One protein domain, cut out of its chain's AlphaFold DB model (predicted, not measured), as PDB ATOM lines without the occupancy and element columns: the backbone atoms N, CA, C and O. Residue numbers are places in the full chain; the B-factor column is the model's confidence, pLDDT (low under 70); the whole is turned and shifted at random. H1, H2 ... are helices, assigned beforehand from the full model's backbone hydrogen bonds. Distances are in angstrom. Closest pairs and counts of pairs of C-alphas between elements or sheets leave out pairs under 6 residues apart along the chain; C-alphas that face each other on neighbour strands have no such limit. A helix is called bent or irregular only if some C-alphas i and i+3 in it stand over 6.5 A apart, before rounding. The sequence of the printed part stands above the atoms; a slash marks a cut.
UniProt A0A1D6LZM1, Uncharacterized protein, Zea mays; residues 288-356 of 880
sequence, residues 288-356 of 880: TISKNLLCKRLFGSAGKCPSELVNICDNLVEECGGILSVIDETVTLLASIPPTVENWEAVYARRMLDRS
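Overview. This is residues 288 to 356 of the 880 residues of an uncharacterized protein of Zea mays (UniProt A0A1D6LZM1). Four helices pack as two side-by-side pairs, H1 with H3 and H2 with H4, and the pairs meet where H1 packs steeply on H2. The 69 printed residues have four named helices, H1 to H4 in chain order, and no named strand: all helix. The whole is compact, with a radius of gyration of the C-alphas of 11.0 A and spans of 35 by 25 by 20 A.

Along the chain. H1, residues 288 to 299, begins at C-alpha 288 (243.224, 198.296, 117.980). H2, residues 307 to 320, measures 20.5 A and is irregular: C-alphas 308 and 311 are 7.4 A apart. H3 is residues 324 to 335. H4, residues 341 to 356, measures 22.0 A and ends at C-alpha 356 (226.491, 197.184, 99.454).

Arrangement. H2 touches H4 at a shallow tilt of 16 degrees, the same way; their closest C-alphas, Leu 309 and Val 341, are 6.1 A apart. Residues 290 to 295 of H1 touch H2 at a steep tilt of 58 degrees, closest at C-alphas 291 and 317, 5.9 A. H1 touches H3 at 31 degrees, a shallow tilt, closest at C-alphas 298 and 331, 6.3 A. H2 and H3 only just touch, only at the corner, with 3 pairs of C-alphas within 8 A, the closest Cys 320 and Val 326 at 5.7 A. H1 and H4 are apart. Every O i to N i+4 pair is within hydrogen-bond range in H1, H3 and H4, and 8 of 10 in H2.

Size, cuts and confidence. The C-alphas farthest apart, Ala 302 and Ser 356, are 35.2 A apart. The printed part has no cut and no long link. Residues 289, 301 to 304 and 321 to 325 have pLDDT under 70.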
ATOM      1  N   THR A 288     243.042 197.910 116.575       72.88
ATOM      2  CA  THR A 288     243.224 198.296 117.980       72.88
ATOM      3  C   THR A 288     243.285 199.814 118.165       72.88
ATOM      4  O   THR A 288     242.627 200.355 119.055       72.88
ATOM      5  N   ILE A 289     244.041 200.523 117.319       69.50
ATOM      6  CA  ILE A 289     244.164 201.985 117.397       69.50
ATOM      7  C   ILE A 289     242.853 202.645 116.978       69.50
ATOM      8  O   ILE A 289     242.383 203.556 117.659       69.50
ATOM      9  N   SER A 290     242.235 202.171 115.897       75.81
ATOM     10  CA  SER A 290     240.948 202.675 115.419       75.81
ATOM     11  C   SER A 290     239.845 202.516 116.464       75.81
ATOM     12  O   SER A 290     239.114 203.475 116.710       75.81
ATOM     13  N   LYS A 291     239.786 201.368 117.152       79.19
ATOM     14  CA  LYS A 291     238.867 201.136 118.274       79.19
ATOM     15  C   LYS A 291     239.137 202.082 119.435       79.19
ATOM     16  O   LYS A 291     238.222 202.755 119.899       79.19
ATOM     17  N   ASN A 292     240.393 202.200 119.866       76.31
ATOM     18  CA  ASN A 292     240.759 203.115 120.948       76.31
ATOM     19  C   ASN A 292     240.392 204.567 120.622       76.31
ATOM     20  O   ASN A 292     239.906 205.296 121.484       76.31
ATOM     21  N   LEU A 293     240.599 204.988 119.377       75.62
ATOM     22  CA  LEU A 293     240.321 206.339 118.908       75.62
ATOM     23  C   LEU A 293     238.817 206.623 118.820       75.62
ATOM     24  O   LEU A 293     238.376 207.677 119.284       75.62
ATOM     25  N   LEU A 294     238.037 205.669 118.305       82.06
ATOM     26  CA  LEU A 294     236.575 205.711 118.311       82.06
ATOM     27  C   LEU A 294     236.042 205.801 119.754       82.06
ATOM     28  O   LEU A 294     235.343 206.755 120.096       82.06
ATOM     29  N   CYS A 295     236.435 204.870 120.632       81.19
ATOM     30  CA  CYS A 295     235.960 204.816 122.017       81.19
ATOM     31  C   CYS A 295     236.363 206.054 122.826       81.19
ATOM     32  O   CYS A 295     235.537 206.611 123.544       81.19
ATOM     33  N   LYS A 296     237.604 206.535 122.689       79.38
ATOM     34  CA  LYS A 296     238.074 207.727 123.410       79.38
ATOM     35  C   LYS A 296     237.306 208.984 123.010       79.38
ATOM     36  O   LYS A 296     237.086 209.858 123.846       79.38
ATOM     37  N   ARG A 297     236.911 209.096 121.739       79.88
ATOM     38  CA  ARG A 297     236.138 210.244 121.251       79.88
ATOM     39  C   ARG A 297     234.658 210.161 121.625       79.88
ATOM     40  O   ARG A 297     234.073 211.199 121.902       79.88
ATOM     41  N   LEU A 298     234.083 208.959 121.682       81.88
ATOM     42  CA  LEU A 298     232.678 208.754 122.059       81.88
ATOM     43  C   LEU A 298     232.447 208.791 123.577       81.88
ATOM     44  O   LEU A 298     231.454 209.348 124.032       81.88
ATOM     45  N   PHE A 299     233.369 208.235 124.365       81.12
ATOM     46  CA  PHE A 299     233.202 208.025 125.811       81.12
ATOM     47  C   PHE A 299     234.187 208.839 126.675       81.12
ATOM     48  O   PHE A 299     234.189 208.727 127.902       81.12
ATOM     49  N   GLY A 300     235.032 209.670 126.058       73.12
ATOM     50  CA  GLY A 300     235.999 210.525 126.748       73.12
ATOM     51  C   GLY A 300     237.268 209.807 127.230       73.12
ATOM     52  O   GLY A 300     237.512 208.630 126.969       73.12
ATOM     53  N   SER A 301     238.118 210.537 127.961       54.28
ATOM     54  CA  SER A 301     239.476 210.111 128.349       54.28
ATOM     55  C   SER A 301     239.552 208.981 129.385       54.28
ATOM     56  O   SER A 301     240.629 208.419 129.561       54.28
ATOM     57  N   ALA A 302     238.444 208.636 130.046       58.12
ATOM     58  CA  ALA A 302     238.337 207.503 130.974       58.12
ATOM     59  C   ALA A 302     237.482 206.337 130.418       58.12
ATOM     60  O   ALA A 302     237.300 205.327 131.098       58.12
ATOM     61  N   GLY A 303     236.925 206.476 129.210       54.38
ATOM     62  CA  GLY A 303     235.791 205.683 128.738       54.38
ATOM     63  C   GLY A 303     236.164 204.327 128.145       54.38
ATOM     64  O   GLY A 303     236.502 204.223 126.967       54.38
ATOM     65  N   LYS A 304     236.035 203.263 128.941       66.56
ATOM     66  CA  LYS A 304     235.862 201.914 128.386       66.56
ATOM     67  C   LYS A 304     234.504 201.852 127.687       66.56
ATOM     68  O   LYS A 304     233.510 202.308 128.250       66.56
ATOM     69  N   CYS A 305     234.472 201.288 126.482       75.06
ATOM     70  CA  CYS A 305     233.220 200.991 125.791       75.06
ATOM     71  C   CYS A 305     232.319 200.145 126.710       75.06
ATOM     72  O   CYS A 305     232.818 199.157 127.262       75.06
ATOM     73  N   PRO A 306     231.032 200.499 126.886       80.94
ATOM     74  CA  PRO A 306     230.071 199.644 127.578       80.94
ATOM     75  C   PRO A 306     230.089 198.236 126.983       80.94
ATOM     76  O   PRO A 306     230.153 198.101 125.760       80.94
ATOM     77  N   SER A 307     230.035 197.200 127.828       80.06
ATOM     78  CA  SER A 307     230.154 195.790 127.412       80.06
ATOM     79  C   SER A 307     229.135 195.396 126.341       80.06
ATOM     80  O   SER A 307     229.459 194.630 125.442       80.06
ATOM     81  N   GLU A 308     227.940 195.977 126.404       81.31
ATOM     82  CA  GLU A 308     226.837 195.755 125.462       81.31
ATOM     83  C   GLU A 308     227.125 196.314 124.055       81.31
ATOM     84  O   GLU A 308     226.631 195.782 123.068       81.31
ATOM     85  N   LEU A 309     227.960 197.355 123.938       82.50
ATOM     86  CA  LEU A 309     228.258 198.047 122.674       82.50
ATOM     87  C   LEU A 309     229.588 197.620 122.040       82.50
ATOM     88  O   LEU A 309     229.914 198.082 120.944       82.50
ATOM     89  N   VAL A 310     230.368 196.767 122.716       83.94
ATOM     90  CA  VAL A 310     231.714 196.367 122.266       83.94
ATOM     91  C   VAL A 310     231.661 195.760 120.866       83.94
ATOM     92  O   VAL A 310     232.410 196.203 119.999       83.94
ATOM     93  N   ASN A 311     230.730 194.832 120.632       81.88
ATOM     94  CA  ASN A 311     230.588 194.151 119.345       81.88
ATOM     95  C   ASN A 311     230.238 195.130 118.212       81.88
ATOM     96  O   ASN A 311     230.814 195.057 117.131       81.88
ATOM     97  N   ILE A 312     229.336 196.086 118.459       83.00
ATOM     98  CA  ILE A 312     228.937 197.080 117.449       83.00
ATOM     99  C   ILE A 312     230.099 198.028 117.142       83.00
ATOM    100  O   ILE A 312     230.345 198.353 115.982       83.00
ATOM    101  N   CYS A 313     230.844 198.449 118.169       82.88
ATOM    102  CA  CYS A 313     232.039 199.269 117.984       82.88
ATOM    103  C   CYS A 313     233.104 198.537 117.166       82.88
ATOM    104  O   CYS A 313     233.722 199.156 116.304       82.88
ATOM    105  N   ASP A 314     233.306 197.243 117.416       82.00
ATOM    106  CA  ASP A 314     234.246 196.418 116.653       82.00
ATOM    107  C   ASP A 314     233.847 196.328 115.179       82.00
ATOM    108  O   ASP A 314     234.665 196.629 114.308       82.00
ATOM    109  N   ASN A 315     232.571 196.055 114.903       81.25
ATOM    110  CA  ASN A 315     232.045 196.010 113.538       81.25
ATOM    111  C   ASN A 315     232.182 197.363 112.815       81.25
ATOM    112  O   ASN A 315     232.590 197.420 111.656       81.25
ATOM    113  N   LEU A 316     231.880 198.477 113.494       82.50
ATOM    114  CA  LEU A 316     232.040 199.828 112.938       82.50
ATOM    115  C   LEU A 316     233.506 200.169 112.647       82.50
ATOM    116  O   LEU A 316     233.802 200.832 111.653       82.50
ATOM    117  N   VAL A 317     234.429 199.735 113.507       81.56
ATOM    118  CA  VAL A 317     235.873 199.937 113.324       81.56
ATOM    119  C   VAL A 317     236.388 199.152 112.123       81.56
ATOM    120  O   VAL A 317     237.167 199.697 111.336       81.56
ATOM    121  N   GLU A 318     235.935 197.909 111.966       80.50
ATOM    122  CA  GLU A 318     236.245 197.075 110.806       80.50
ATOM    123  C   GLU A 318     235.713 197.713 109.511       80.50
ATOM    124  O   GLU A 318     236.475 197.905 108.561       80.50
ATOM    125  N   GLU A 319     234.458 198.178 109.516       74.50
ATOM    126  CA  GLU A 319     233.833 198.936 108.417       74.50
ATOM    127  C   GLU A 319     234.645 200.182 108.020       74.50
ATOM    128  O   GLU A 319     234.811 200.477 106.829       74.50
ATOM    129  N   CYS A 320     235.176 200.910 109.008       74.50
ATOM    130  CA  CYS A 320     235.992 202.102 108.781       74.50
ATOM    131  C   CYS A 320     237.336 201.794 108.098       74.50
ATOM    132  O   CYS A 320     237.971 202.719 107.587       74.50
ATOM    133  N   GLY A 321     237.804 200.538 108.108       67.00
ATOM    134  CA  GLY A 321     239.035 200.113 107.430       67.00
ATOM    135  C   GLY A 321     240.293 200.867 107.877       67.00
ATOM    136  O   GLY A 321     241.207 201.086 107.082       67.00
ATOM    137  N   GLY A 322     240.319 201.354 109.122       64.50
ATOM    138  CA  GLY A 322     241.429 202.157 109.646       64.50
ATOM    139  C   GLY A 322     241.518 203.585 109.088       64.50
ATOM    140  O   GLY A 322     242.553 204.241 109.258       64.50
ATOM    141  N   ILE A 323     240.464 204.085 108.426       66.81
ATOM    142  CA  ILE A 323     240.441 205.411 107.796       66.81
ATOM    143  C   ILE A 323     240.018 206.499 108.786       66.81
ATOM    144  O   ILE A 323     238.861 206.567 109.187       66.81
ATOM    145  N   LEU A 324     240.948 207.396 109.144       66.31
ATOM    146  CA  LEU A 324     240.732 208.426 110.170       66.31
ATOM    147  C   LEU A 324     239.523 209.332 109.883       66.31
ATOM    148  O   LEU A 324     238.724 209.551 110.786       66.31
ATOM    149  N   SER A 325     239.339 209.803 108.643       62.88
ATOM    150  CA  SER A 325     238.176 210.624 108.272       62.88
ATOM    151  C   SER A 325     236.844 209.888 108.425       62.88
ATOM    152  O   SER A 325     235.865 210.489 108.855       62.88
ATOM    153  N   VAL A 326     236.806 208.591 108.107       70.06
ATOM    154  CA  VAL A 326     235.601 207.759 108.248       70.06
ATOM    155  C   VAL A 326     235.306 207.506 109.726       70.06
ATOM    156  O   VAL A 326     234.149 207.546 110.139       70.06
ATOM    157  N   ILE A 327     236.346 207.330 110.548       73.44
ATOM    158  CA  ILE A 327     236.208 207.231 112.006       73.44
ATOM    159  C   ILE A 327     235.682 208.554 112.579       73.44
ATOM    160  O   ILE A 327     234.768 208.531 113.394       73.44
ATOM    161  N   ASP A 328     236.205 209.704 112.144       71.00
ATOM    162  CA  ASP A 328     235.734 211.029 112.578       71.00
ATOM    163  C   ASP A 328     234.268 211.291 112.202       71.00
ATOM    164  O   ASP A 328     233.479 211.757 113.028       71.00
ATOM    165  N   GLU A 329     233.872 210.934 110.983       73.62
ATOM    166  CA  GLU A 329     232.478 211.003 110.546       73.62
ATOM    167  C   GLU A 329     231.582 210.066 111.373       73.62
ATOM    168  O   GLU A 329     230.511 210.472 111.825       73.62
ATOM    169  N   THR A 330     232.036 208.836 111.632       80.56
ATOM    170  CA  THR A 330     231.309 207.852 112.452       80.56
ATOM    171  C   THR A 330     231.142 208.340 113.888       80.56
ATOM    172  O   THR A 330     230.047 208.260 114.438       80.56
ATOM    173  N   VAL A 331     232.189 208.917 114.484       82.69
ATOM    174  CA  VAL A 331     232.124 209.546 115.810       82.69
ATOM    175  C   VAL A 331     231.108 210.684 115.816       82.69
ATOM    176  O   VAL A 331     230.280 210.753 116.717       82.69
ATOM    177  N   THR A 332     231.153 211.561 114.811       81.62
ATOM    178  CA  THR A 332     230.250 212.717 114.714       81.62
ATOM    179  C   THR A 332     228.793 212.275 114.595       81.62
ATOM    180  O   THR A 332     227.920 212.830 115.262       81.62
ATOM    181  N   LEU A 333     228.538 211.239 113.793       81.94
ATOM    182  CA  LEU A 333     227.216 210.648 113.624       81.94
ATOM    183  C   LEU A 333     226.705 210.037 114.939       81.94
ATOM    184  O   LEU A 333     225.620 210.392 115.402       81.94
ATOM    185  N   LEU A 334     227.502 209.175 115.575       85.38
ATOM    186  CA  LEU A 334     227.118 208.474 116.804       85.38
ATOM    187  C   LEU A 334     226.996 209.402 118.016       85.38
ATOM    188  O   LEU A 334     226.156 209.158 118.873       85.38
ATOM    189  N   ALA A 335     227.771 210.488 118.080       83.12
ATOM    190  CA  ALA A 335     227.686 211.466 119.168       83.12
ATOM    191  C   ALA A 335     226.309 212.150 119.260       83.12
ATOM    192  O   ALA A 335     225.941 212.656 120.320       83.12
ATOM    193  N   SER A 336     225.546 212.164 118.163       78.75
ATOM    194  CA  SER A 336     224.191 212.727 118.110       78.75
ATOM    195  C   SER A 336     223.077 211.722 118.436       78.75
ATOM    196  O   SER A 336     221.908 212.105 118.491       78.75
ATOM    197  N   ILE A 337     223.420 210.449 118.666       82.81
ATOM    198  CA  ILE A 337     222.479 209.330 118.794       82.81
ATOM    199  C   ILE A 337     222.651 208.663 120.171       82.81
ATOM    200  O   ILE A 337     223.784 208.401 120.581       82.81
ATOM    201  N   PRO A 338     221.561 208.340 120.900       83.75
ATOM    202  CA  PRO A 338     221.667 207.655 122.186       83.75
ATOM    203  C   PRO A 338     222.448 206.331 122.068       83.75
ATOM    204  O   PRO A 338     222.154 205.553 121.157       83.75
ATOM    205  N   PRO A 339     223.410 206.050 122.973       82.38
ATOM    206  CA  PRO A 339     224.267 204.865 122.927       82.38
ATOM    207  C   PRO A 339     223.528 203.613 123.413       82.38
ATOM    208  O   PRO A 339     223.824 203.069 124.474       82.38
ATOM    209  N   THR A 340     222.539 203.173 122.640       83.25
ATOM    210  CA  THR A 340     221.823 201.907 122.834       83.25
ATOM    211  C   THR A 340     222.172 200.941 121.705       83.25
ATOM    212  O   THR A 340     222.470 201.374 120.590       83.25
ATOM    213  N   VAL A 341     222.125 199.634 121.997       78.94
ATOM    214  CA  VAL A 341     222.398 198.556 121.027       78.94
ATOM    215  C   VAL A 341     221.568 198.757 119.758       78.94
ATOM    216  O   VAL A 341     222.129 198.893 118.678       78.94
ATOM    217  N   GLU A 342     220.255 198.926 119.909       77.75
ATOM    218  CA  GLU A 342     219.303 199.111 118.804       77.75
ATOM    219  C   GLU A 342     219.660 200.296 117.889       77.75
ATOM    220  O   GLU A 342     219.691 200.167 116.664       77.75
ATOM    221  N   ASN A 343     219.969 201.461 118.468       82.56
ATOM    222  CA  ASN A 343     220.250 202.666 117.687       82.56
ATOM    223  C   ASN A 343     221.583 202.567 116.940       82.56
ATOM    224  O   ASN A 343     221.695 203.003 115.793       82.56
ATOM    225  N   TRP A 344     222.616 202.032 117.592       84.56
ATOM    226  CA  TRP A 344     223.942 201.924 116.988       84.56
ATOM    227  C   TRP A 344     224.008 200.782 115.966       84.56
ATOM    228  O   TRP A 344     224.672 200.937 114.939       84.56
ATOM    229  N   GLU A 345     223.260 199.694 116.174       80.25
ATOM    230  CA  GLU A 345     223.043 198.660 115.154       80.25
ATOM    231  C   GLU A 345     222.337 199.221 113.922       80.25
ATOM    232  O   GLU A 345     222.762 198.935 112.804       80.25
ATOM    233  N   ALA A 346     221.325 200.077 114.095       78.38
ATOM    234  CA  ALA A 346     220.655 200.729 112.972       78.38
ATOM    235  C   ALA A 346     221.616 201.600 112.142       78.38
ATOM    236  O   ALA A 346     221.581 201.567 110.909       78.38
ATOM    237  N   VAL A 347     222.512 202.345 112.799       81.31
ATOM    238  CA  VAL A 347     223.548 203.149 112.124       81.31
ATOM    239  C   VAL A 347     224.529 202.261 111.367       81.31
ATOM    240  O   VAL A 347     224.813 202.520 110.196       81.31
ATOM    241  N   TYR A 348     225.038 201.217 112.022       81.00
ATOM    242  CA  TYR A 348     225.949 200.257 111.405       81.00
ATOM    243  C   TYR A 348     225.313 199.588 110.179       81.00
ATOM    244  O   TYR A 348     225.882 199.628 109.088       81.00
ATOM    245  N   ALA A 349     224.100 199.049 110.333       77.31
ATOM    246  CA  ALA A 349     223.361 198.399 109.258       77.31
ATOM    247  C   ALA A 349     223.129 199.354 108.084       77.31
ATOM    248  O   ALA A 349     223.354 198.981 106.936       77.31
ATOM    249  N   ARG A 350     222.753 200.611 108.353       80.81
ATOM    250  CA  ARG A 350     222.543 201.604 107.294       80.81
ATOM    251  C   ARG A 350     223.819 201.906 106.509       80.81
ATOM    252  O   ARG A 350     223.764 201.928 105.285       80.81
ATOM    253  N   ARG A 351     224.970 202.056 107.177       79.38
ATOM    254  CA  ARG A 351     226.266 202.260 106.494       79.38
ATOM    255  C   ARG A 351     226.662 201.051 105.644       79.38
ATOM    256  O   ARG A 351     227.068 201.220 104.495       79.38
ATOM    257  N   MET A 352     226.478 199.841 106.172       80.69
ATOM    258  CA  MET A 352     226.718 198.599 105.431       80.69
ATOM    259  C   MET A 352     225.825 198.512 104.178       80.69
ATOM    260  O   MET A 352     226.287 198.151 103.090       80.69
ATOM    261  N   LEU A 353     224.556 198.910 104.296       82.19
ATOM    262  CA  LEU A 353     223.607 198.954 103.182       82.19
ATOM    263  C   LEU A 353     223.970 200.021 102.141       82.19
ATOM    264  O   LEU A 353     223.986 199.714 100.951       82.19
ATOM    265  N   ASP A 354     224.357 201.228 102.561       81.94
ATOM    266  CA  ASP A 354     224.807 202.301 101.657       81.94
ATOM    267  C   ASP A 354     226.039 201.902 100.825       81.94
ATOM    268  O   ASP A 354     226.201 202.362  99.695       81.94
ATOM    269  N   ARG A 355     226.898 201.014 101.342       78.25
ATOM    270  CA  ARG A 355     228.061 200.479 100.608       78.25
ATOM    271  C   ARG A 355     227.712 199.299  99.712       78.25
ATOM    272  O   ARG A 355     228.249 199.184  98.610       78.25
ATOM    273  N   SER A 356     226.843 198.407 100.181       80.19
ATOM    274  CA  SER A 356     226.491 197.184  99.454       80.19
ATOM    275  C   SER A 356     225.502 197.438  98.313       80.19
ATOM    276  O   SER A 356     225.622 196.808  97.259       80.19
TER     277      SER A 356